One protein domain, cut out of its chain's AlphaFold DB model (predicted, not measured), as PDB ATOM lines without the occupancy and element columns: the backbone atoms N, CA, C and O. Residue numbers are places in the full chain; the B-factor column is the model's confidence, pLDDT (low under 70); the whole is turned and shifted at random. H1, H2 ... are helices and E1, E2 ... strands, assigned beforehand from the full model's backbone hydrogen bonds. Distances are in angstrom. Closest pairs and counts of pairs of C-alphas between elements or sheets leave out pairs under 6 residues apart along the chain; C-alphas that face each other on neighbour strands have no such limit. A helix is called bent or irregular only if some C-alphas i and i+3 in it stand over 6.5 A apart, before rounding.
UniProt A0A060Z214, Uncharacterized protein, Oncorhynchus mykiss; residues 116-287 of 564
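Overview. This is residues 116 to 287 of the 564 residues of an uncharacterized protein of Oncorhynchus mykiss (UniProt A0A060Z214). Five helices run roughly side by side in an up-and-down bundle, with H3 in the middle, the hairpin partners H1 and H2 on one side of it and H7 and H8 on the other. A small two-stranded hairpin, E1 and E2, lies by the starts of H3 and H8, while H4 and the short H5 lie toward the opposite end, and short H6 sits beside H2 just before H7. The printed part has 172 residues, with eight named helices and two named strands in the order H1 H2 H3 H4 H5 H6 H7 E1 E2 H8; the sheet E1 - E2 is antiparallel, and the class is mostly helix. The whole is compact, with a radius of gyration of the C-alphas of 17.0 A and spans of 50 by 33 by 31 A; residues 162 to 167 stick out.

Along the chain. Strand E1 is residues 258 to 260, 5.3 A from first to last C-alpha, and E2 is residues 265 to 267, 6.3 A. H8, residues 269 to 283, measures 20.6 A and ends with C-alpha 283 at (274.735, 427.019, 429.623). H3, residues 170 to 187, measures 25.7 A, and H7, residues 229 to 246, measures 26.3 A. H2, residues 136 to 162, is the longest helix at 38.0 A; it has a kink of 28 degrees near residue 143 and is irregular, with C-alphas 138 and 141 7.0 A apart. H1, residues 116 to 128, measures 18.3 A and begins with C-alpha 116 at (292.355, 413.058, 436.340). H4 is residues 198 to 207, 14.2 A; H5 is residues 213 to 216, 5.1 A; H6 is residues 223 to 227, 6.1 A.

Arrangement. E1 and E2 form an antiparallel hairpin, their directions at 165 degrees; N 259 and O 266 are 3.0 A apart and N 266 and O 259 are 3.2 A apart, both within hydrogen-bond range. The closest C-alphas of E1 and H8 are those of Ile 259 and Pro 269, 7.1 A. H8 touches H7 at a shallow tilt of 25 degrees, opposite ways, closest at the C-alphas of Ala 277 and Leu 237, 7.0 A. H3 is the hub, touching five helices. With residues 172 to 179 alone it touches H7, closest at the C-alphas of Phe 172 and Ser 236, 5.1 A; they run opposite ways at a shallow tilt of 34.6 degrees, only just short of steep. H3 and H2 form a helical hairpin at a shallow tilt of 21 degrees, closest at the C-alphas of Gly 171 and Phe 153, 4.8 A. H2 and H1 form another at 20 degrees, H2 touching with residues 141 to 149 alone, closest at the C-alphas of Ala 149 and Tyr 118, 4.8 A. H4 touches H6, closest at the C-alphas of Leu 206 and Lys 227, 4.6 A. H5 and H2 are close but not clearly touching, with the C-alphas of Val 215 and Val 136 6.2 A apart. H1 and H8 are apart. Every O i to N i+4 pair is within hydrogen-bond range in H1, H3, H4, H6, H7 and H8, and 21 of 23 are in H2; H5 is too short for such a pair.

Size, cuts and confidence. The two C-alphas farthest apart, those of Glu 213 and Asp 254, are 52.3 A from each other. The printed part has no cut. The link from H7 to E1, 11 residues, is long. Residues 162 to 167, of which 162 belongs to H2, stand free. The mean pLDDT of the printed part is 87.0; residue 195, residues 249 to 267, which include E1 and E2, and residues 286 to 287 are under 70.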
ATOM      1  N   GLN A 116     292.441 412.510 434.982       95.62
ATOM      2  CA  GLN A 116     292.355 413.058 436.340       95.62
ATOM      3  C   GLN A 116     293.594 413.858 436.746       95.62
ATOM      4  O   GLN A 116     293.467 414.821 437.512       95.62
ATOM      5  N   VAL A 117     294.759 413.536 436.171       97.69
ATOM      6  CA  VAL A 117     295.951 414.396 436.208       97.69
ATOM      7  C   VAL A 117     295.612 415.759 435.610       97.69
ATOM      8  O   VAL A 117     295.707 416.768 436.310       97.69
ATOM      9  N   TYR A 118     295.132 415.793 434.362       98.50
ATOM     10  CA  TYR A 118     294.807 417.050 433.689       98.50
ATOM     11  C   TYR A 118     293.632 417.782 434.339       98.50
ATOM     12  O   TYR A 118     293.686 418.998 434.475       98.50
ATOM     13  N   ARG A 119     292.601 417.082 434.835       97.81
ATOM     14  CA  ARG A 119     291.513 417.701 435.618       97.81
ATOM     15  C   ARG A 119     292.051 418.412 436.858       97.81
ATOM     16  O   ARG A 119     291.663 419.543 437.143       97.81
ATOM     17  N   SER A 120     292.936 417.756 437.608       96.75
ATOM     18  CA  SER A 120     293.528 418.340 438.818       96.75
ATOM     19  C   SER A 120     294.428 419.527 438.477       96.75
ATOM     20  O   SER A 120     294.358 420.558 439.146       96.75
ATOM     21  N   TRP A 121     295.199 419.411 437.396       98.25
ATOM     22  CA  TRP A 121     296.054 420.481 436.897       98.25
ATOM     23  C   TRP A 121     295.237 421.688 436.427       98.25
ATOM     24  O   TRP A 121     295.507 422.814 436.836       98.25
ATOM     25  N   PHE A 122     294.171 421.455 435.663       98.50
ATOM     26  CA  PHE A 122     293.224 422.481 435.238       98.50
ATOM     27  C   PHE A 122     292.610 423.210 436.437       98.50
ATOM     28  O   PHE A 122     292.606 424.438 436.480       98.50
ATOM     29  N   ASN A 123     292.163 422.473 437.457       96.69
ATOM     30  CA  ASN A 123     291.633 423.070 438.682       96.69
ATOM     31  C   ASN A 123     292.672 423.945 439.403       96.69
ATOM     32  O   ASN A 123     292.319 425.003 439.925       96.69
ATOM     33  N   ALA A 124     293.941 423.529 439.440       96.94
ATOM     34  CA  ALA A 124     295.020 424.333 440.012       96.94
ATOM     35  C   ALA A 124     295.282 425.607 439.193       96.94
ATOM     36  O   ALA A 124     295.389 426.686 439.776       96.94
ATOM     37  N   LYS A 125     295.288 425.508 437.856       97.06
ATOM     38  CA  LYS A 125     295.413 426.664 436.954       97.06
ATOM     39  C   LYS A 125     294.266 427.651 437.155       97.06
ATOM     40  O   LYS A 125     294.519 428.830 437.369       97.06
ATOM     41  N   CYS A 126     293.021 427.170 437.213       95.50
ATOM     42  CA  CYS A 126     291.839 427.984 437.511       95.50
ATOM     43  C   CYS A 126     291.947 428.737 438.844       95.50
ATOM     44  O   CYS A 126     291.594 429.913 438.903       95.50
ATOM     45  N   LYS A 127     292.455 428.087 439.899       95.00
ATOM     46  CA  LYS A 127     292.703 428.737 441.198       95.00
ATOM     47  C   LYS A 127     293.775 429.822 441.102       95.00
ATOM     48  O   LYS A 127     293.611 430.889 441.687       95.00
ATOM     49  N   ALA A 128     294.848 429.581 440.350       94.31
ATOM     50  CA  ALA A 128     295.924 430.557 440.170       94.31
ATOM     51  C   ALA A 128     295.439 431.848 439.477       94.31
ATOM     52  O   ALA A 128     295.886 432.937 439.826       94.31
ATOM     53  N   ILE A 129     294.478 431.740 438.552       94.00
ATOM     54  CA  ILE A 129     293.887 432.883 437.829       94.00
ATOM     55  C   ILE A 129     292.580 433.407 438.454       94.00
ATOM     56  O   ILE A 129     291.888 434.241 437.864       94.00
ATOM     57  N   GLU A 130     292.184 432.911 439.628       90.25
ATOM     58  CA  GLU A 130     290.884 433.245 440.219       90.25
ATOM     59  C   GLU A 130     290.788 434.737 440.568       90.25
ATOM     60  O   GLU A 130     289.799 435.382 440.211       90.25
ATOM     61  N   ASN A 131     291.859 435.281 441.160       88.88
ATOM     62  CA  ASN A 131     291.952 436.652 441.681       88.88
ATOM     63  C   ASN A 131     292.597 437.659 440.712       88.88
ATOM     64  O   ASN A 131     292.841 438.805 441.084       88.88
ATOM     65  N   VAL A 132     292.889 437.247 439.478       90.19
ATOM     66  CA  VAL A 132     293.485 438.101 438.441       90.19
ATOM     67  C   VAL A 132     292.430 438.371 437.359       90.19
ATOM     68  O   VAL A 132     291.596 437.498 437.091       90.19
ATOM     69  N   PRO A 133     292.414 439.559 436.716       89.50
ATOM     70  CA  PRO A 133     291.585 439.783 435.540       89.50
ATOM     71  C   PRO A 133     291.855 438.716 434.475       89.50
ATOM     72  O   PRO A 133     292.979 438.563 433.999       89.50
ATOM     73  N   LYS A 134     290.815 437.965 434.115       92.31
ATOM     74  CA  LYS A 134     290.919 436.885 433.133       92.31
ATOM     75  C   LYS A 134     290.981 437.485 431.731       92.31
ATOM     76  O   LYS A 134     290.090 438.248 431.347       92.31
ATOM     77  N   THR A 135     292.030 437.143 430.996       91.56
ATOM     78  CA  THR A 135     292.225 437.485 429.584       91.56
ATOM     79  C   THR A 135     292.301 436.203 428.767       91.56
ATOM     80  O   THR A 135     292.468 435.108 429.304       91.56
ATOM     81  N   VAL A 136     292.141 436.307 427.457       91.62
ATOM     82  CA  VAL A 136     292.199 435.143 426.562       91.62
ATOM     83  C   VAL A 136     293.581 434.477 426.594       91.62
ATOM     84  O   VAL A 136     293.668 433.251 426.591       91.62
ATOM     85  N   GLU A 137     294.647 435.266 426.746       92.12
ATOM     86  CA  GLU A 137     296.038 434.809 426.787       92.12
ATOM     87  C   GLU A 137     296.357 434.111 428.110       92.12
ATOM     88  O   GLU A 137     296.879 432.999 428.113       92.12
ATOM     89  N   ASN A 138     295.998 434.717 429.252       91.94
ATOM     90  CA  ASN A 138     296.308 434.127 430.560       91.94
ATOM     91  C   ASN A 138     295.426 432.916 430.912       91.94
ATOM     92  O   ASN A 138     295.732 432.191 431.859       91.94
ATOM     93  N   THR A 139     294.354 432.679 430.149       94.31
ATOM     94  CA  THR A 139     293.487 431.503 430.294       94.31
ATOM     95  C   THR A 139     293.768 430.399 429.280       94.31
ATOM     96  O   THR A 139     293.334 429.273 429.520       94.31
ATOM     97  N   ALA A 140     294.510 430.670 428.199       95.06
ATOM     98  CA  ALA A 140     294.773 429.710 427.124       95.06
ATOM     99  C   ALA A 140     295.366 428.388 427.642       95.06
ATOM    100  O   ALA A 140     294.874 427.315 427.309       95.06
ATOM    101  N   ASP A 141     296.340 428.465 428.547       95.69
ATOM    102  CA  ASP A 141     296.981 427.296 429.158       95.69
ATOM    103  C   ASP A 141     296.005 426.459 430.021       95.69
ATOM    104  O   ASP A 141     296.021 425.223 430.012       95.69
ATOM    105  N   ALA A 142     295.080 427.115 430.733       97.31
ATOM    106  CA  ALA A 142     294.020 426.427 431.472       97.31
ATOM    107  C   ALA A 142     293.007 425.765 430.520       97.31
ATOM    108  O   ALA A 142     292.605 424.626 430.755       97.31
ATOM    109  N   VAL A 143     292.636 426.447 429.431       97.81
ATOM    110  CA  VAL A 143     291.749 425.914 428.386       97.81
ATOM    111  C   VAL A 143     292.366 424.684 427.724       97.81
ATOM    112  O   VAL A 143     291.709 423.647 427.653       97.81
ATOM    113  N   GLU A 144     293.635 424.749 427.320       97.94
ATOM    114  CA  GLU A 144     294.359 423.611 426.750       97.94
ATOM    115  C   GLU A 144     294.353 422.410 427.705       97.94
ATOM    116  O   GLU A 144     294.052 421.283 427.309       97.94
ATOM    117  N   THR A 145     294.631 422.660 428.987       98.44
ATOM    118  CA  THR A 145     294.673 421.618 430.020       98.44
ATOM    119  C   THR A 145     293.302 420.966 430.222       98.44
ATOM    120  O   THR A 145     293.213 419.746 430.364       98.44
ATOM    121  N   ALA A 146     292.219 421.750 430.202       98.56
ATOM    122  CA  ALA A 146     290.860 421.219 430.276       98.56
ATOM    123  C   ALA A 146     290.507 420.369 429.048       98.56
ATOM    124  O   ALA A 146     289.932 419.293 429.199       98.56
ATOM    125  N   LEU A 147     290.883 420.816 427.848       98.31
ATOM    126  CA  LEU A 147     290.640 420.071 426.612       98.31
ATOM    127  C   LEU A 147     291.406 418.740 426.597       98.31
ATOM    128  O   LEU A 147     290.806 417.714 426.290       98.31
ATOM    129  N   LYS A 148     292.670 418.722 427.041       97.81
ATOM    130  CA  LYS A 148     293.443 417.481 427.244       97.81
ATOM    131  C   LYS A 148     292.771 416.536 428.244       97.81
ATOM    132  O   LYS A 148     292.726 415.327 428.020       97.81
ATOM    133  N   ALA A 149     292.218 417.070 429.338       98.12
ATOM    134  CA  ALA A 149     291.461 416.263 430.296       98.12
ATOM    135  C   ALA A 149     290.224 415.626 429.647       98.12
ATOM    136  O   ALA A 149     289.990 414.434 429.833       98.12
ATOM    137  N   MET A 150     289.456 416.402 428.872       97.31
ATOM    138  CA  MET A 150     288.268 415.907 428.172       97.31
ATOM    139  C   MET A 150     288.609 414.824 427.146       97.31
ATOM    140  O   MET A 150     287.940 413.797 427.133       97.31
ATOM    141  N   GLU A 151     289.679 414.993 426.369       96.25
ATOM    142  CA  GLU A 151     290.154 413.971 425.423       96.25
ATOM    143  C   GLU A 151     290.505 412.659 426.129       96.25
ATOM    144  O   GLU A 151     290.047 411.589 425.733       96.25
ATOM    145  N   CYS A 152     291.242 412.735 427.240       96.44
ATOM    146  CA  CYS A 152     291.575 411.550 428.029       96.44
ATOM    147  C   CYS A 152     290.326 410.852 428.592       96.44
ATOM    148  O   CYS A 152     290.299 409.625 428.705       96.44
ATOM    149  N   PHE A 153     289.293 411.613 428.971       96.50
ATOM    150  CA  PHE A 153     288.034 411.026 429.422       96.50
ATOM    151  C   PHE A 153     287.256 410.387 428.274       96.50
ATOM    152  O   PHE A 153     286.793 409.267 428.453       96.50
ATOM    153  N   GLN A 154     287.215 410.995 427.090       95.12
ATOM    154  CA  GLN A 154     286.605 410.382 425.906       95.12
ATOM    155  C   GLN A 154     287.302 409.068 425.512       95.12
ATOM    156  O   GLN A 154     286.633 408.071 425.237       95.12
ATOM    157  N   GLU A 155     288.637 409.009 425.555       95.00
ATOM    158  CA  GLU A 155     289.388 407.758 425.353       95.00
ATOM    159  C   GLU A 155     289.027 406.705 426.419       95.00
ATOM    160  O   GLU A 155     288.762 405.540 426.107       95.00
ATOM    161  N   CYS A 156     288.965 407.115 427.692       94.44
ATOM    162  CA  CYS A 156     288.543 406.252 428.795       94.44
ATOM    163  C   CYS A 156     287.126 405.695 428.584       94.44
ATOM    164  O   CYS A 156     286.885 404.516 428.854       94.44
ATOM    165  N   GLU A 157     286.194 406.532 428.136       93.81
ATOM    166  CA  GLU A 157     284.804 406.176 427.859       93.81
ATOM    167  C   GLU A 157     284.721 405.126 426.754       93.81
ATOM    168  O   GLU A 157     284.129 404.070 426.966       93.81
ATOM    169  N   GLN A 158     285.391 405.347 425.619       93.44
ATOM    170  CA  GLN A 158     285.420 404.391 424.507       93.44
ATOM    171  C   GLN A 158     285.935 403.014 424.945       93.44
ATOM    172  O   GLN A 158     285.317 401.986 424.646       93.44
ATOM    173  N   VAL A 159     287.023 402.981 425.721       93.81
ATOM    174  CA  VAL A 159     287.571 401.734 426.269       93.81
ATOM    175  C   VAL A 159     286.612 401.089 427.275       93.81
ATOM    176  O   VAL A 159     286.437 399.872 427.254       93.81
ATOM    177  N   ALA A 160     285.949 401.868 428.134       89.81
ATOM    178  CA  ALA A 160     284.971 401.346 429.091       89.81
ATOM    179  C   ALA A 160     283.723 400.758 428.406       89.81
ATOM    180  O   ALA A 160     283.173 399.757 428.870       89.81
ATOM    181  N   ILE A 161     283.289 401.344 427.287       89.12
ATOM    182  CA  ILE A 161     282.185 400.819 426.477       89.12
ATOM    183  C   ILE A 161     282.556 399.445 425.910       89.12
ATOM    184  O   ILE A 161     281.746 398.516 426.000       89.12
ATOM    185  N   ALA A 162     283.774 399.305 425.379       89.31
ATOM    186  CA  ALA A 162     284.272 398.072 424.769       89.31
ATOM    187  C   ALA A 162     284.635 396.968 425.785       89.31
ATOM    188  O   ALA A 162     284.576 395.786 425.451       89.31
ATOM    189  N   ASP A 163     284.987 397.319 427.026       86.25
ATOM    190  CA  ASP A 163     285.365 396.350 428.060       86.25
ATOM    191  C   ASP A 163     284.146 395.555 428.544       86.25
ATOM    192  O   ASP A 163     283.194 396.122 429.073       86.25
ATOM    193  N   HIS A 164     284.154 394.231 428.381       81.62
ATOM    194  CA  HIS A 164     283.073 393.361 428.844       81.62
ATOM    195  C   HIS A 164     283.194 392.945 430.312       81.62
ATOM    196  O   HIS A 164     282.208 392.465 430.856       81.62
ATOM    197  N   ASN A 165     284.339 393.146 430.963       80.19
ATOM    198  CA  ASN A 165     284.651 392.619 432.295       80.19
ATOM    199  C   ASN A 165     284.610 393.685 433.399       80.19
ATOM    200  O   ASN A 165     284.597 393.359 434.586       80.19
ATOM    201  N   SER A 166     284.573 394.964 433.028       76.62
ATOM    202  CA  SER A 166     284.562 396.082 433.968       76.62
ATOM    203  C   SER A 166     283.429 397.057 433.686       76.62
ATOM    204  O   SER A 166     283.099 397.336 432.540       76.62
ATOM    205  N   MET A 167     282.865 397.625 434.753       77.19
ATOM    206  CA  MET A 167     281.916 398.736 434.679       77.19
ATOM    207  C   MET A 167     282.585 399.969 435.273       77.19
ATOM    208  O   MET A 167     282.626 400.146 436.496       77.19
ATOM    209  N   ASN A 168     283.173 400.782 434.397       81.69
ATOM    210  CA  ASN A 168     283.846 402.015 434.767       81.69
ATOM    211  C   ASN A 168     283.148 403.218 434.128       81.69
ATOM    212  O   ASN A 168     283.421 403.564 432.985       81.69
ATOM    213  N   ASN A 169     282.281 403.873 434.898       84.50
ATOM    214  CA  ASN A 169     281.556 405.054 434.434       84.50
ATOM    215  C   ASN A 169     282.251 406.371 434.826       84.50
ATOM    216  O   ASN A 169     281.740 407.436 434.504       84.50
ATOM    217  N   SER A 170     283.401 406.335 435.518       85.81
ATOM    218  CA  SER A 170     284.011 407.547 436.089       85.81
ATOM    219  C   SER A 170     284.450 408.569 435.040       85.81
ATOM    220  O   SER A 170     284.387 409.763 435.329       85.81
ATOM    221  N   GLY A 171     284.843 408.111 433.844       91.19
ATOM    222  CA  GLY A 171     285.201 408.971 432.712       91.19
ATOM    223  C   GLY A 171     284.067 409.924 432.340       91.19
ATOM    224  O   GLY A 171     284.257 411.131 432.430       91.19
ATOM    225  N   PHE A 172     282.862 409.388 432.107       93.19
ATOM    226  CA  PHE A 172     281.668 410.170 431.758       93.19
ATOM    227  C   PHE A 172     281.348 411.259 432.788       93.19
ATOM    228  O   PHE A 172     281.092 412.413 432.450       93.19
ATOM    229  N   PHE A 173     281.378 410.918 434.080       93.25
ATOM    230  CA  PHE A 173     281.106 411.899 435.132       93.25
ATOM    231  C   PHE A 173     282.182 412.990 435.200       93.25
ATOM    232  O   PHE A 173     281.862 414.164 435.403       93.25
ATOM    233  N   ALA A 174     283.450 412.613 435.028       93.75
ATOM    234  CA  ALA A 174     284.562 413.548 435.060       93.75
ATOM    235  C   ALA A 174     284.591 414.456 433.818       93.75
ATOM    236  O   ALA A 174     284.868 415.648 433.962       93.75
ATOM    237  N   ALA A 175     284.227 413.940 432.638       96.00
ATOM    238  CA  ALA A 175     284.056 414.720 431.415       96.00
ATOM    239  C   ALA A 175     283.005 415.823 431.598       96.00
ATOM    240  O   ALA A 175     283.265 416.982 431.271       96.00
ATOM    241  N   VAL A 176     281.860 415.497 432.212       96.75
ATOM    242  CA  VAL A 176     280.809 416.480 432.526       96.75
ATOM    243  C   VAL A 176     281.310 417.558 433.490       96.75
ATOM    244  O   VAL A 176     281.091 418.747 433.259       96.75
ATOM    245  N   GLU A 177     282.016 417.180 434.560       94.94
ATOM    246  CA  GLU A 177     282.546 418.159 435.519       94.94
ATOM    247  C   GLU A 177     283.610 419.082 434.928       94.94
ATOM    248  O   GLU A 177     283.583 420.290 435.191       94.94
ATOM    249  N   VAL A 178     284.546 418.535 434.146       97.56
ATOM    250  CA  VAL A 178     285.564 419.344 433.468       97.56
ATOM    251  C   VAL A 178     284.911 420.246 432.434       97.56
ATOM    252  O   VAL A 178     285.190 421.441 432.441       97.56
ATOM    253  N   GLY A 179     284.004 419.722 431.608       97.94
ATOM    254  CA  GLY A 179     283.330 420.508 430.581       97.94
ATOM    255  C   GLY A 179     282.528 421.673 431.167       97.94
ATOM    256  O   GLY A 179     282.644 422.792 430.673       97.94
ATOM    257  N   PHE A 180     281.806 421.488 432.280       97.19
ATOM    258  CA  PHE A 180     281.150 422.620 432.952       97.19
ATOM    259  C   PHE A 180     282.122 423.592 433.608       97.19
ATOM    260  O   PHE A 180     281.892 424.799 433.582       97.19
ATOM    261  N   SER A 181     283.212 423.095 434.187       97.00
ATOM    262  CA  SER A 181     284.241 423.962 434.765       97.00
ATOM    263  C   SER A 181     284.934 424.801 433.682       97.00
ATOM    264  O   SER A 181     285.213 425.980 433.903       97.00
ATOM    265  N   LEU A 182     285.130 424.234 432.489       98.06
ATOM    266  CA  LEU A 182     285.620 424.929 431.304       98.06
ATOM    267  C   LEU A 182     284.603 425.953 430.786       98.06
ATOM    268  O   LEU A 182     284.971 427.105 430.579       98.06
ATOM    269  N   LEU A 183     283.321 425.592 430.665       96.75
ATOM    270  CA  LEU A 183     282.261 426.545 430.307       96.75
ATOM    271  C   LEU A 183     282.198 427.712 431.298       96.75
ATOM    272  O   LEU A 183     282.123 428.863 430.887       96.75
ATOM    273  N   LYS A 184     282.316 427.444 432.604       95.12
ATOM    274  CA  LYS A 184     282.395 428.485 433.637       95.12
ATOM    275  C   LYS A 184     283.594 429.414 433.433       95.12
ATOM    276  O   LYS A 184     283.443 430.625 433.599       95.12
ATOM    277  N   LEU A 185     284.766 428.869 433.098       95.81
ATOM    278  CA  LEU A 185     285.950 429.672 432.796       95.81
ATOM    279  C   LEU A 185     285.703 430.558 431.567       95.81
ATOM    280  O   LEU A 185     285.905 431.768 431.654       95.81
ATOM    281  N   ILE A 186     285.190 429.985 430.476       94.62
ATOM    282  CA  ILE A 186     284.875 430.706 429.234       94.62
ATOM    283  C   ILE A 186     283.886 431.842 429.514       94.62
ATOM    284  O   ILE A 186     284.191 432.997 429.233       94.62
ATOM    285  N   SER A 187     282.753 431.562 430.165       92.12
ATOM    286  CA  SER A 187     281.735 432.570 430.497       92.12
ATOM    287  C   SER A 187     282.237 433.685 431.427       92.12
ATOM    288  O   SER A 187     281.583 434.718 431.553       92.12
ATOM    289  N   SER A 188     283.379 433.498 432.097       92.00
ATOM    290  CA  SER A 188     283.982 434.511 432.974       92.00
ATOM    291  C   SER A 188     284.932 435.484 432.265       92.00
ATOM    292  O   SER A 188     285.367 436.460 432.879       92.00
ATOM    293  N   LEU A 189     285.260 435.246 430.990       91.44
ATOM    294  CA  LEU A 189     286.095 436.142 430.186       91.44
ATOM    295  C   LEU A 189     285.323 437.387 429.770       91.44
ATOM    296  O   LEU A 189     284.143 437.301 429.451       91.44
ATOM    297  N   ARG A 190     286.005 438.535 429.681       88.75
ATOM    298  CA  ARG A 190     285.368 439.828 429.361       88.75
ATOM    299  C   ARG A 190     284.531 439.806 428.078       88.75
ATOM    300  O   ARG A 190     283.448 440.388 428.072       88.75
ATOM    301  N   VAL A 191     285.006 439.110 427.042       89.56
ATOM    302  CA  VAL A 191     284.299 438.941 425.757       89.56
ATOM    303  C   VAL A 191     282.940 438.236 425.924       89.56
ATOM    304  O   VAL A 191     281.985 438.564 425.230       89.56
ATOM    305  N   PHE A 192     282.806 437.356 426.923       91.25
ATOM    306  CA  PHE A 192     281.599 436.566 427.200       91.25
ATOM    307  C   PHE A 192     280.851 436.982 428.483       91.25
ATOM    308  O   PHE A 192     279.725 436.553 428.713       91.25
ATOM    309  N   SER A 193     281.429 437.841 429.327       85.31
ATOM    310  CA  SER A 193     280.850 438.243 430.616       85.31
ATOM    311  C   SER A 193     280.128 439.597 430.574       85.31
ATOM    312  O   SER A 193     279.709 440.110 431.617       85.31
ATOM    313  N   ASN A 194     280.021 440.234 429.400       78.25
ATOM    314  CA  ASN A 194     279.345 441.524 429.247       78.25
ATOM    315  C   ASN A 194     277.851 441.408 429.619       78.25
ATOM    316  O   ASN A 194     277.131 440.575 429.075       78.25
ATOM    317  N   LYS A 195     277.368 442.279 430.516       65.94
ATOM    318  CA  LYS A 195     275.984 442.263 431.029       65.94
ATOM    319  C   LYS A 195     274.917 442.466 429.955       65.94
ATOM    320  O   LYS A 195     273.785 442.047 430.170       65.94
ATOM    321  N   ALA A 196     275.249 443.123 428.844       70.12
ATOM    322  CA  ALA A 196     274.288 443.341 427.774       70.12
ATOM    323  C   ALA A 196     274.076 442.059 426.954       70.12
ATOM    324  O   ALA A 196     272.937 441.614 426.817       70.12
ATOM    325  N   HIS A 197     275.145 441.483 426.388       75.00
ATOM    326  CA  HIS A 197     275.055 440.441 425.347       75.00
ATOM    327  C   HIS A 197     276.068 439.290 425.517       75.00
ATOM    328  O   HIS A 197     276.162 438.433 424.647       75.00
ATOM    329  N   GLY A 198     276.828 439.237 426.616       79.12
ATOM    330  CA  GLY A 198     277.971 438.325 426.764       79.12
ATOM    331  C   GLY A 198     277.613 436.835 426.706       79.12
ATOM    332  O   GLY A 198     278.311 436.059 426.054       79.12
ATOM    333  N   HIS A 199     276.493 436.433 427.314       84.00
ATOM    334  CA  HIS A 199     276.027 435.043 427.229       84.00
ATOM    335  C   HIS A 199     275.635 434.671 425.793       84.00
ATOM    336  O   HIS A 199     276.089 433.651 425.281       84.00
ATOM    337  N   SER A 200     274.925 435.563 425.098       85.88
ATOM    338  CA  SER A 200     274.549 435.374 423.694       85.88
ATOM    339  C   SER A 200     275.775 435.269 422.781       85.88
ATOM    340  O   SER A 200     275.833 434.410 421.902       85.88
ATOM    341  N   GLU A 201     276.804 436.076 423.049       89.25
ATOM    342  CA  GLU A 201     278.090 436.020 422.350       89.25
ATOM    343  C   GLU A 201     278.779 434.660 422.547       89.25
ATOM    344  O   GLU A 201     279.282 434.059 421.594       89.25
ATOM    345  N   SER A 202     278.731 434.125 423.773       91.56
ATOM    346  CA  SER A 202     279.277 432.803 424.093       91.56
ATOM    347  C   SER A 202     278.526 431.674 423.385       91.56
ATOM    348  O   SER A 202     279.154 430.774 422.829       91.56
ATOM    349  N   LEU A 203     277.191 431.749 423.313       91.06
ATOM    350  CA  LEU A 203     276.377 430.783 422.575       91.06
ATOM    351  C   LEU A 203     276.672 430.837 421.082       91.06
ATOM    352  O   LEU A 203     276.835 429.797 420.449       91.06
ATOM    353  N   LYS A 204     276.772 432.044 420.517       91.00
ATOM    354  CA  LYS A 204     277.093 432.238 419.104       91.00
ATOM    355  C   LYS A 204     278.448 431.619 418.766       91.00
ATOM    356  O   LYS A 204     278.553 430.930 417.755       91.00
ATOM    357  N   TYR A 205     279.453 431.813 419.618       94.62
ATOM    358  CA  TYR A 205     280.769 431.193 419.462       94.62
ATOM    359  C   TYR A 205     280.719 429.661 419.562       94.62
ATOM    360  O   TYR A 205     281.259 428.974 418.699       94.62
ATOM    361  N   LEU A 206     280.066 429.115 420.592       94.94
ATOM    362  CA  LEU A 206     280.071 427.671 420.860       94.94
ATOM    363  C   LEU A 206     279.194 426.861 419.893       94.94
ATOM    364  O   LEU A 206     279.465 425.682 419.694       94.94
ATOM    365  N   LEU A 207     278.149 427.459 419.314       92.75
ATOM    366  CA  LEU A 207     277.124 426.738 418.541       92.75
ATOM    367  C   LEU A 207     277.159 427.011 417.031       92.75
ATOM    368  O   LEU A 207     276.365 426.426 416.295       92.75
ATOM    369  N   THR A 208     278.020 427.913 416.556       92.69
ATOM    370  CA  THR A 208     278.097 428.284 415.132       92.69
ATOM    371  C   THR A 208     279.543 428.385 414.655       92.69
ATOM    372  O   THR A 208     280.483 428.281 415.442       92.69
ATOM    373  N   ASP A 209     279.752 428.648 413.364       93.19
ATOM    374  CA  ASP A 209     281.089 428.869 412.797       93.19
ATOM    375  C   ASP A 209     281.718 430.211 413.207       93.19
ATOM    376  O   ASP A 209     282.915 430.409 413.019       93.19
ATOM    377  N   TYR A 210     280.960 431.090 413.864       94.94
ATOM    378  CA  TYR A 210     281.450 432.368 414.380       94.94
ATOM    379  C   TYR A 210     282.604 432.209 415.385       94.94
ATOM    380  O   TYR A 210     282.622 431.274 416.188       94.94
ATOM    381  N   VAL A 211     283.560 433.143 415.351       96.06
ATOM    382  CA  VAL A 211     284.685 433.259 416.291       96.06
ATOM    383  C   VAL A 211     284.880 434.747 416.620       96.06
ATOM    384  O   VAL A 211     285.104 435.517 415.687       96.06
ATOM    385  N   PRO A 212     284.776 435.169 417.896       94.00
ATOM    386  CA  PRO A 212     285.088 436.542 418.299       94.00
ATOM    387  C   PRO A 212     286.553 436.895 418.024       94.00
ATOM    388  O   PRO A 212     287.434 436.056 418.228       94.00
ATOM    389  N   GLU A 213     286.825 438.133 417.607       92.62
ATOM    390  CA  GLU A 213     288.185 438.562 417.245       92.62
ATOM    391  C   GLU A 213     289.169 438.436 418.418       92.62
ATOM    392  O   GLU A 213     290.308 438.031 418.213       92.62
ATOM    393  N   GLU A 214     288.729 438.665 419.660       90.88
ATOM    394  CA  GLU A 214     289.591 438.547 420.840       90.88
ATOM    395  C   GLU A 214     290.105 437.120 421.074       90.88
ATOM    396  O   GLU A 214     291.195 436.952 421.604       90.88
ATOM    397  N   VAL A 215     289.348 436.079 420.708       93.38
ATOM    398  CA  VAL A 215     289.769 434.677 420.925       93.38
ATOM    399  C   VAL A 215     290.389 434.040 419.683       93.38
ATOM    400  O   VAL A 215     290.925 432.942 419.781       93.38
ATOM    401  N   LYS A 216     290.314 434.699 418.526       92.75
ATOM    402  CA  LYS A 216     290.609 434.108 417.217       92.75
ATOM    403  C   LYS A 216     292.040 433.595 417.073       92.75
ATOM    404  O   LYS A 216     292.233 432.448 416.696       92.75
ATOM    405  N   GLU A 217     293.033 434.422 417.387       92.12
ATOM    406  CA  GLU A 217     294.439 433.990 417.359       92.12
ATOM    407  C   GLU A 217     294.832 433.217 418.630       92.12
ATOM    408  O   GLU A 217     295.368 432.115 418.507       92.12
ATOM    409  N   PRO A 218     294.530 433.691 419.861       91.12
ATOM    410  CA  PRO A 218     295.002 433.019 421.075       91.12
ATOM    411  C   PRO A 218     294.467 431.595 421.248       91.12
ATOM    412  O   PRO A 218     295.112 430.770 421.893       91.12
ATOM    413  N   TRP A 219     293.277 431.304 420.710       93.62
ATOM    414  CA  TRP A 219     292.608 430.005 420.821       93.62
ATOM    415  C   TRP A 219     292.434 429.298 419.472       93.62
ATOM    416  O   TRP A 219     291.599 428.394 419.373       93.62
ATOM    417  N   GLU A 220     293.226 429.655 418.457       93.62
ATOM    418  CA  GLU A 220     293.112 429.112 417.095       93.62
ATOM    419  C   GLU A 220     293.042 427.571 417.093       93.62
ATOM    420  O   GLU A 220     292.152 426.962 416.492       93.62
ATOM    421  N   CYS A 221     293.920 426.925 417.866       94.12
ATOM    422  CA  CYS A 221     293.994 425.466 417.982       94.12
ATOM    423  C   CYS A 221     292.893 424.827 418.857       94.12
ATOM    424  O   CYS A 221     292.769 423.599 418.903       94.12
ATOM    425  N   PHE A 222     292.071 425.628 419.540       95.88
ATOM    426  CA  PHE A 222     291.030 425.158 420.458       95.88
ATOM    427  C   PHE A 222     289.618 425.255 419.880       95.88
ATOM    428  O   PHE A 222     288.738 424.531 420.347       95.88
ATOM    429  N   HIS A 223     289.374 426.102 418.872       95.94
ATOM    430  CA  HIS A 223     288.020 426.411 418.390       95.94
ATOM    431  C   HIS A 223     287.181 425.174 418.061       95.94
ATOM    432  O   HIS A 223     286.051 425.065 418.528       95.94
ATOM    433  N   SER A 224     287.732 424.217 417.307       95.44
ATOM    434  CA  SER A 224     287.007 422.992 416.942       95.44
ATOM    435  C   SER A 224     286.583 422.185 418.177       95.44
ATOM    436  O   SER A 224     285.423 421.789 418.294       95.44
ATOM    437  N   LYS A 225     287.489 422.013 419.147       96.38
ATOM    438  CA  LYS A 225     287.218 421.258 420.379       96.38
ATOM    439  C   LYS A 225     286.218 421.987 421.279       96.38
ATOM    440  O   LYS A 225     285.309 421.362 421.816       96.38
ATOM    441  N   LEU A 226     286.343 423.311 421.397       97.00
ATOM    442  CA  LEU A 226     285.429 424.154 422.172       97.00
ATOM    443  C   LEU A 226     284.005 424.133 421.602       97.00
ATOM    444  O   LEU A 226     283.039 424.024 422.357       97.00
ATOM    445  N   LYS A 227     283.863 424.155 420.275       95.88
ATOM    446  CA  LYS A 227     282.561 424.035 419.603       95.88
ATOM    447  C   LYS A 227     281.945 422.640 419.753       95.88
ATOM    448  O   LYS A 227     280.727 422.500 419.751       95.88
ATOM    449  N   ASN A 228     282.761 421.609 419.981       95.75
ATOM    450  CA  ASN A 228     282.285 420.251 420.249       95.75
ATOM    451  C   ASN A 228     281.897 419.996 421.726       95.75
ATOM    452  O   ASN A 228     281.442 418.899 422.069       95.75
ATOM    453  N   LEU A 229     282.052 420.983 422.622       95.81
ATOM    454  CA  LEU A 229     281.727 420.820 424.047       95.81
ATOM    455  C   LEU A 229     280.259 420.467 424.271       95.81
ATOM    456  O   LEU A 229     279.955 419.624 425.112       95.81
ATOM    457  N   GLN A 230     279.353 421.091 423.513       95.50
ATOM    458  CA  GLN A 230     277.920 420.827 423.616       95.50
ATOM    459  C   GLN A 230     277.610 419.350 423.346       95.50
ATOM    460  O   GLN A 230     276.935 418.715 424.157       95.50
ATOM    461  N   THR A 231     278.127 418.797 422.247       95.19
ATOM    462  CA  THR A 231     277.944 417.387 421.874       95.19
ATOM    463  C   THR A 231     278.576 416.452 422.898       95.19
ATOM    464  O   THR A 231     277.909 415.550 423.392       95.19
ATOM    465  N   THR A 232     279.820 416.723 423.301       95.12
ATOM    466  CA  THR A 232     280.558 415.876 424.251       95.12
ATOM    467  C   THR A 232     279.836 415.766 425.600       95.12
ATOM    468  O   THR A 232     279.667 414.676 426.151       95.12
ATOM    469  N   LEU A 233     279.361 416.900 426.129       97.00
ATOM    470  CA  LEU A 233     278.580 416.938 427.366       97.00
ATOM    471  C   LEU A 233     277.239 416.220 427.213       97.00
ATOM    472  O   LEU A 233     276.813 415.512 428.125       97.00
ATOM    473  N   HIS A 234     276.575 416.403 426.072       95.44
ATOM    474  CA  HIS A 234     275.304 415.759 425.779       95.44
ATOM    475  C   HIS A 234     275.422 414.230 425.770       95.44
ATOM    476  O   HIS A 234     274.661 413.567 426.472       95.44
ATOM    477  N   GLU A 235     276.397 413.687 425.042       94.81
ATOM    478  CA  GLU A 235     276.655 412.245 424.949       94.81
ATOM    479  C   GLU A 235     276.995 411.644 426.317       94.81
ATOM    480  O   GLU A 235     276.451 410.605 426.696       94.81
ATOM    481  N   SER A 236     277.816 412.341 427.110       95.62
ATOM    482  CA  SER A 236     278.160 411.906 428.468       95.62
ATOM    483  C   SER A 236     276.940 411.870 429.395       95.62
ATOM    484  O   SER A 236     276.743 410.909 430.142       95.62
ATOM    485  N   LEU A 237     276.095 412.906 429.354       96.12
ATOM    486  CA  LEU A 237     274.868 412.974 430.155       96.12
ATOM    487  C   LEU A 237     273.847 411.907 429.738       96.12
ATOM    488  O   LEU A 237     273.180 411.343 430.610       96.12
ATOM    489  N   ASP A 238     273.724 411.626 428.440       93.69
ATOM    490  CA  ASP A 238     272.822 410.595 427.921       93.69
ATOM    491  C   ASP A 238     273.298 409.190 428.314       93.69
ATOM    492  O   ASP A 238     272.505 408.393 428.817       93.69
ATOM    493  N   TRP A 239     274.609 408.923 428.230       92.44
ATOM    494  CA  TRP A 239     275.188 407.664 428.704       92.44
ATOM    495  C   TRP A 239     274.902 407.422 430.189       92.44
ATOM    496  O   TRP A 239     274.443 406.342 430.571       92.44
ATOM    497  N   ILE A 240     275.135 408.436 431.033       92.31
ATOM    498  CA  ILE A 240     274.854 408.363 432.475       92.31
ATOM    499  C   ILE A 240     273.356 408.138 432.720       92.31
ATOM    500  O   ILE A 240     272.985 407.334 433.575       92.31
ATOM    501  N   SER A 241     272.487 408.824 431.973       93.44
ATOM    502  CA  SER A 241     271.035 408.643 432.071       93.44
ATOM    503  C   SER A 241     270.607 407.214 431.745       93.44
ATOM    504  O   SER A 241     269.818 406.624 432.491       93.44
ATOM    505  N   GLU A 242     271.136 406.645 430.663       91.19
ATOM    506  CA  GLU A 242     270.837 405.275 430.268       91.19
ATOM    507  C   GLU A 242     271.353 404.273 431.312       91.19
ATOM    508  O   GLU A 242     270.598 403.402 431.739       91.19
ATOM    509  N   ASP A 243     272.598 404.407 431.779       88.25
ATOM    510  CA  ASP A 243     273.196 403.515 432.785       88.25
ATOM    511  C   ASP A 243     272.372 403.467 434.086       88.25
ATOM    512  O   ASP A 243     271.994 402.387 434.557       88.25
ATOM    513  N   LEU A 244     271.977 404.638 434.597       88.38
ATOM    514  CA  LEU A 244     271.127 404.764 435.786       88.38
ATOM    515  C   LEU A 244     269.707 404.211 435.577       88.38
ATOM    516  O   LEU A 244     269.020 403.887 436.544       88.38
ATOM    517  N   SER A 245     269.259 404.063 434.328       90.81
ATOM    518  CA  SER A 245     267.979 403.422 434.017       90.81
ATOM    519  C   SER A 245     268.030 401.893 434.110       90.81
ATOM    520  O   SER A 245     266.987 401.260 434.307       90.81
ATOM    521  N   TYR A 246     269.209 401.282 433.970       89.00
ATOM    522  CA  TYR A 246     269.378 399.829 434.021       89.00
ATOM    523  C   TYR A 246     269.540 399.305 435.443       89.00
ATOM    524  O   TYR A 246     268.897 398.314 435.816       89.00
ATOM    525  N   PHE A 247     270.408 399.942 436.223       83.88
ATOM    526  CA  PHE A 247     270.866 399.406 437.497       83.88
ATOM    527  C   PHE A 247     270.444 400.288 438.662       83.88
ATOM    528  O   PHE A 247     270.412 401.511 438.586       83.88
ATOM    529  N   GLN A 248     270.079 399.641 439.764       74.19
ATOM    530  CA  GLN A 248     269.673 400.318 440.976       74.19
ATOM    531  C   GLN A 248     270.884 401.032 441.581       74.19
ATOM    532  O   GLN A 248     271.732 400.380 442.180       74.19
ATOM    533  N   ALA A 249     270.893 402.359 441.454       57.91
ATOM    534  CA  ALA A 249     271.810 403.287 442.124       57.91
ATOM    535  C   ALA A 249     271.337 403.687 443.543       57.91
ATOM    536  O   ALA A 249     271.847 404.629 444.147       57.91
ATOM    537  N   ASP A 250     270.282 403.022 444.032       45.34
ATOM    538  CA  ASP A 250     269.639 403.281 445.316       45.34
ATOM    539  C   ASP A 250     269.814 402.083 446.239       45.34
ATOM    540  O   ASP A 250     269.008 401.147 446.264       45.34
ATOM    541  N   ILE A 251     270.813 402.167 447.101       42.34
ATOM    542  CA  ILE A 251     270.859 401.401 448.339       42.34
ATOM    543  C   ILE A 251     270.158 402.203 449.470       42.34
ATOM    544  O   ILE A 251     270.394 401.999 450.643       42.34
ATOM    545  N   GLY A 252     269.125 402.993 449.152       40.09
ATOM    546  CA  GLY A 252     268.170 403.572 450.109       40.09
ATOM    547  C   GLY A 252     268.592 404.916 450.711       40.09
ATOM    548  O   GLY A 252     269.764 405.248 450.772       40.09
ATOM    549  N   ALA A 253     267.602 405.688 451.164       39.78
ATOM    550  CA  ALA A 253     267.730 407.094 451.567       39.78
ATOM    551  C   ALA A 253     268.753 407.407 452.685       39.78
ATOM    552  O   ALA A 253     269.069 408.579 452.857       39.78
ATOM    553  N   ASP A 254     269.267 406.390 453.388       37.03
ATOM    554  CA  ASP A 254     270.207 406.523 454.514       37.03
ATOM    555  C   ASP A 254     271.586 405.880 454.250       37.03
ATOM    556  O   ASP A 254     272.500 406.034 455.053       37.03
ATOM    557  N   GLU A 255     271.768 405.167 453.132       40.69
ATOM    558  CA  GLU A 255     273.083 404.716 452.660       40.69
ATOM    559  C   GLU A 255     273.327 405.430 451.329       40.69
ATOM    560  O   GLU A 255     272.909 404.961 450.269       40.69
ATOM    561  N   GLU A 256     273.927 406.622 451.397       34.97
ATOM    562  CA  GLU A 256     274.280 407.409 450.218       34.97
ATOM    563  C   GLU A 256     275.164 406.567 449.292       34.97
ATOM    564  O   GLU A 256     276.346 406.342 449.569       34.97
ATOM    565  N   GLU A 257     274.605 406.087 448.176       43.59
ATOM    566  CA  GLU A 257     275.445 405.497 447.149       43.59
ATOM    567  C   GLU A 257     276.339 406.610 446.611       43.59
ATOM    568  O   GLU A 257     275.886 407.624 446.065       43.59
ATOM    569  N   THR A 258     277.626 406.418 446.855       41.38
ATOM    570  CA  THR A 258     278.673 407.255 446.320       41.38
ATOM    571  C   THR A 258     279.228 406.500 445.121       41.38
ATOM    572  O   THR A 258     279.746 405.391 445.280       41.38
ATOM    573  N   ILE A 259     279.135 407.066 443.911       47.03
ATOM    574  CA  ILE A 259     280.024 406.605 442.836       47.03
ATOM    575  C   ILE A 259     281.413 407.034 443.279       47.03
ATOM    576  O   ILE A 259     281.801 408.194 443.145       47.03
ATOM    577  N   GLU A 260     282.115 406.099 443.906       45.91
ATOM    578  CA  GLU A 260     283.478 406.286 444.362       45.91
ATOM    579  C   GLU A 260     284.424 405.759 443.302       45.91
ATOM    580  O   GLU A 260     284.780 404.577 443.271       45.91
ATOM    581  N   SER A 261     284.896 406.668 442.457       49.75
ATOM    582  CA  SER A 261     286.268 406.508 441.998       49.75
ATOM    583  C   SER A 261     287.192 406.952 443.134       49.75
ATOM    584  O   SER A 261     286.771 407.613 444.085       49.75
ATOM    585  N   SER A 262     288.481 406.622 443.064       47.22
ATOM    586  CA  SER A 262     289.449 407.219 443.991       47.22
ATOM    587  C   SER A 262     289.381 408.744 444.020       47.22
ATOM    588  O   SER A 262     289.775 409.332 445.011       47.22
ATOM    589  N   GLU A 263     288.931 409.366 442.934       53.59
ATOM    590  CA  GLU A 263     289.289 410.722 442.514       53.59
ATOM    591  C   GLU A 263     288.059 411.650 442.471       53.59
ATOM    592  O   GLU A 263     288.183 412.866 442.313       53.59
ATOM    593  N   MET A 264     286.864 411.078 442.647       60.66
ATOM    594  CA  MET A 264     285.573 411.754 442.599       60.66
ATOM    595  C   MET A 264     284.556 410.972 443.441       60.66
ATOM    596  O   MET A 264     284.415 409.762 443.258       60.66
ATOM    597  N   LYS A 265     283.867 411.674 444.351       65.69
ATOM    598  CA  LYS A 265     282.752 411.151 445.151       65.69
ATOM    599  C   LYS A 265     281.458 411.803 444.674       65.69
ATOM    600  O   LYS A 265     281.261 413.000 444.878       65.69
ATOM    601  N   ILE A 266     280.593 411.029 444.025       68.69
ATOM    602  CA  ILE A 266     279.280 411.508 443.577       68.69
ATOM    603  C   ILE A 266     278.219 410.920 444.481       68.69
ATOM    604  O   ILE A 266     277.860 409.753 444.337       68.69
ATOM    605  N   PHE A 267     277.715 411.743 445.389       67.50
ATOM    606  CA  PHE A 267     276.593 411.384 446.242       67.50
ATOM    607  C   PHE A 267     275.295 411.460 445.447       67.50
ATOM    608  O   PHE A 267     275.007 412.492 444.835       67.50
ATOM    609  N   ASN A 268     274.507 410.386 445.488       77.12
ATOM    610  CA  ASN A 268     273.215 410.286 444.811       77.12
ATOM    611  C   ASN A 268     273.314 410.647 443.307       77.12
ATOM    612  O   ASN A 268     272.961 411.761 442.896       77.12
ATOM    613  N   PRO A 269     273.779 409.704 442.465       84.69
ATOM    614  CA  PRO A 269     273.993 409.924 441.031       84.69
ATOM    615  C   PRO A 269     272.762 410.458 440.295       84.69
ATOM    616  O   PRO A 269     272.892 411.274 439.387       84.69
ATOM    617  N   MET A 270     271.564 410.069 440.739       85.00
ATOM    618  CA  MET A 270     270.293 410.564 440.214       85.00
ATOM    619  C   MET A 270     270.123 412.068 440.455       85.00
ATOM    620  O   MET A 270     269.893 412.827 439.513       85.00
ATOM    621  N   LYS A 271     270.283 412.537 441.702       87.06
ATOM    622  CA  LYS A 271     270.232 413.975 442.026       87.06
ATOM    623  C   LYS A 271     271.342 414.750 441.323       87.06
ATOM    624  O   LYS A 271     271.103 415.870 440.869       87.06
ATOM    625  N   TRP A 272     272.538 414.165 441.229       91.06
ATOM    626  CA  TRP A 272     273.640 414.757 440.479       91.06
ATOM    627  C   TRP A 272     273.252 414.944 439.007       91.06
ATOM    628  O   TRP A 272     273.347 416.067 438.518       91.06
ATOM    629  N   LEU A 273     272.722 413.912 438.337       93.00
ATOM    630  CA  LEU A 273     272.326 413.973 436.926       93.00
ATOM    631  C   LEU A 273     271.250 415.035 436.692       93.00
ATOM    632  O   LEU A 273     271.368 415.822 435.761       93.00
ATOM    633  N   VAL A 274     270.235 415.109 437.559       91.88
ATOM    634  CA  VAL A 274     269.175 416.131 437.472       91.88
ATOM    635  C   VAL A 274     269.755 417.542 437.541       91.88
ATOM    636  O   VAL A 274     269.392 418.401 436.736       91.88
ATOM    637  N   ARG A 275     270.682 417.786 438.475       92.31
ATOM    638  CA  ARG A 275     271.363 419.080 438.588       92.31
ATOM    639  C   ARG A 275     272.174 419.379 437.329       92.31
ATOM    640  O   ARG A 275     272.006 420.448 436.756       92.31
ATOM    641  N   GLN A 276     273.008 418.438 436.891       94.69
ATOM    642  CA  GLN A 276     273.886 418.631 435.737       94.69
ATOM    643  C   GLN A 276     273.114 418.818 434.426       94.69
ATOM    644  O   GLN A 276     273.450 419.704 433.650       94.69
ATOM    645  N   ALA A 277     272.043 418.059 434.192       95.25
ATOM    646  CA  ALA A 277     271.187 418.231 433.019       95.25
ATOM    647  C   ALA A 277     270.493 419.605 433.010       95.25
ATOM    648  O   ALA A 277     270.352 420.228 431.956       95.25
ATOM    649  N   SER A 278     270.101 420.117 434.183       93.50
ATOM    650  CA  SER A 278     269.545 421.468 434.292       93.50
ATOM    651  C   SER A 278     270.602 422.544 434.015       93.50
ATOM    652  O   SER A 278     270.318 423.491 433.281       93.50
ATOM    653  N   GLU A 279     271.823 422.395 434.544       93.69
ATOM    654  CA  GLU A 279     272.949 423.297 434.247       93.69
ATOM    655  C   GLU A 279     273.339 423.265 432.766       93.69
ATOM    656  O   GLU A 279     273.521 424.322 432.168       93.69
ATOM    657  N   TYR A 280     273.363 422.087 432.138       96.19
ATOM    658  CA  TYR A 280     273.571 421.938 430.698       96.19
ATOM    659  C   TYR A 280     272.600 422.806 429.892       96.19
ATOM    660  O   TYR A 280     273.017 423.636 429.085       96.19
ATOM    661  N   GLY A 281     271.301 422.696 430.178       93.88
ATOM    662  CA  GLY A 281     270.308 423.525 429.509       93.88
ATOM    663  C   GLY A 281     270.482 425.027 429.793       93.88
ATOM    664  O   GLY A 281     270.162 425.843 428.931       93.88
ATOM    665  N   LYS A 282     270.995 425.427 430.970       90.38
ATOM    666  CA  LYS A 282     271.293 426.840 431.294       90.38
ATOM    667  C   LYS A 282     272.466 427.370 430.478       90.38
ATOM    668  O   LYS A 282     272.354 428.458 429.925       90.38
ATOM    669  N   TYR A 283     273.554 426.608 430.379       91.62
ATOM    670  CA  TYR A 283     274.735 427.019 429.623       91.62
ATOM    671  C   TYR A 283     274.447 427.211 428.140       91.62
ATOM    672  O   TYR A 283     275.042 428.090 427.536       91.62
ATOM    673  N   PHE A 284     273.517 426.440 427.573       92.38
ATOM    674  CA  PHE A 284     273.191 426.493 426.148       92.38
ATOM    675  C   PHE A 284     271.855 427.197 425.834       92.38
ATOM    676  O   PHE A 284     271.308 427.037 424.742       92.38
ATOM    677  N   SER A 285     271.307 427.998 426.759       86.81
ATOM    678  CA  SER A 285     270.143 428.855 426.473       86.81
ATOM    679  C   SER A 285     270.251 430.261 427.066       86.81
ATOM    680  O   SER A 285     270.657 430.436 428.209       86.81
ATOM    681  N   ASP A 286     269.815 431.262 426.293       69.56
ATOM    682  CA  ASP A 286     269.784 432.685 426.682       69.56
ATOM    683  C   ASP A 286     268.549 433.081 427.518       69.56
ATOM    684  O   ASP A 286     268.447 434.194 428.034       69.56
ATOM    685  N   PHE A 287     267.563 432.193 427.652       61.41
ATOM    686  CA  PHE A 287     266.268 432.547 428.233       61.41
ATOM    687  C   PHE A 287     266.276 432.474 429.765       61.41
ATOM    688  O   PHE A 287     266.806 431.538 430.352       61.41
TER     689      PHE A 287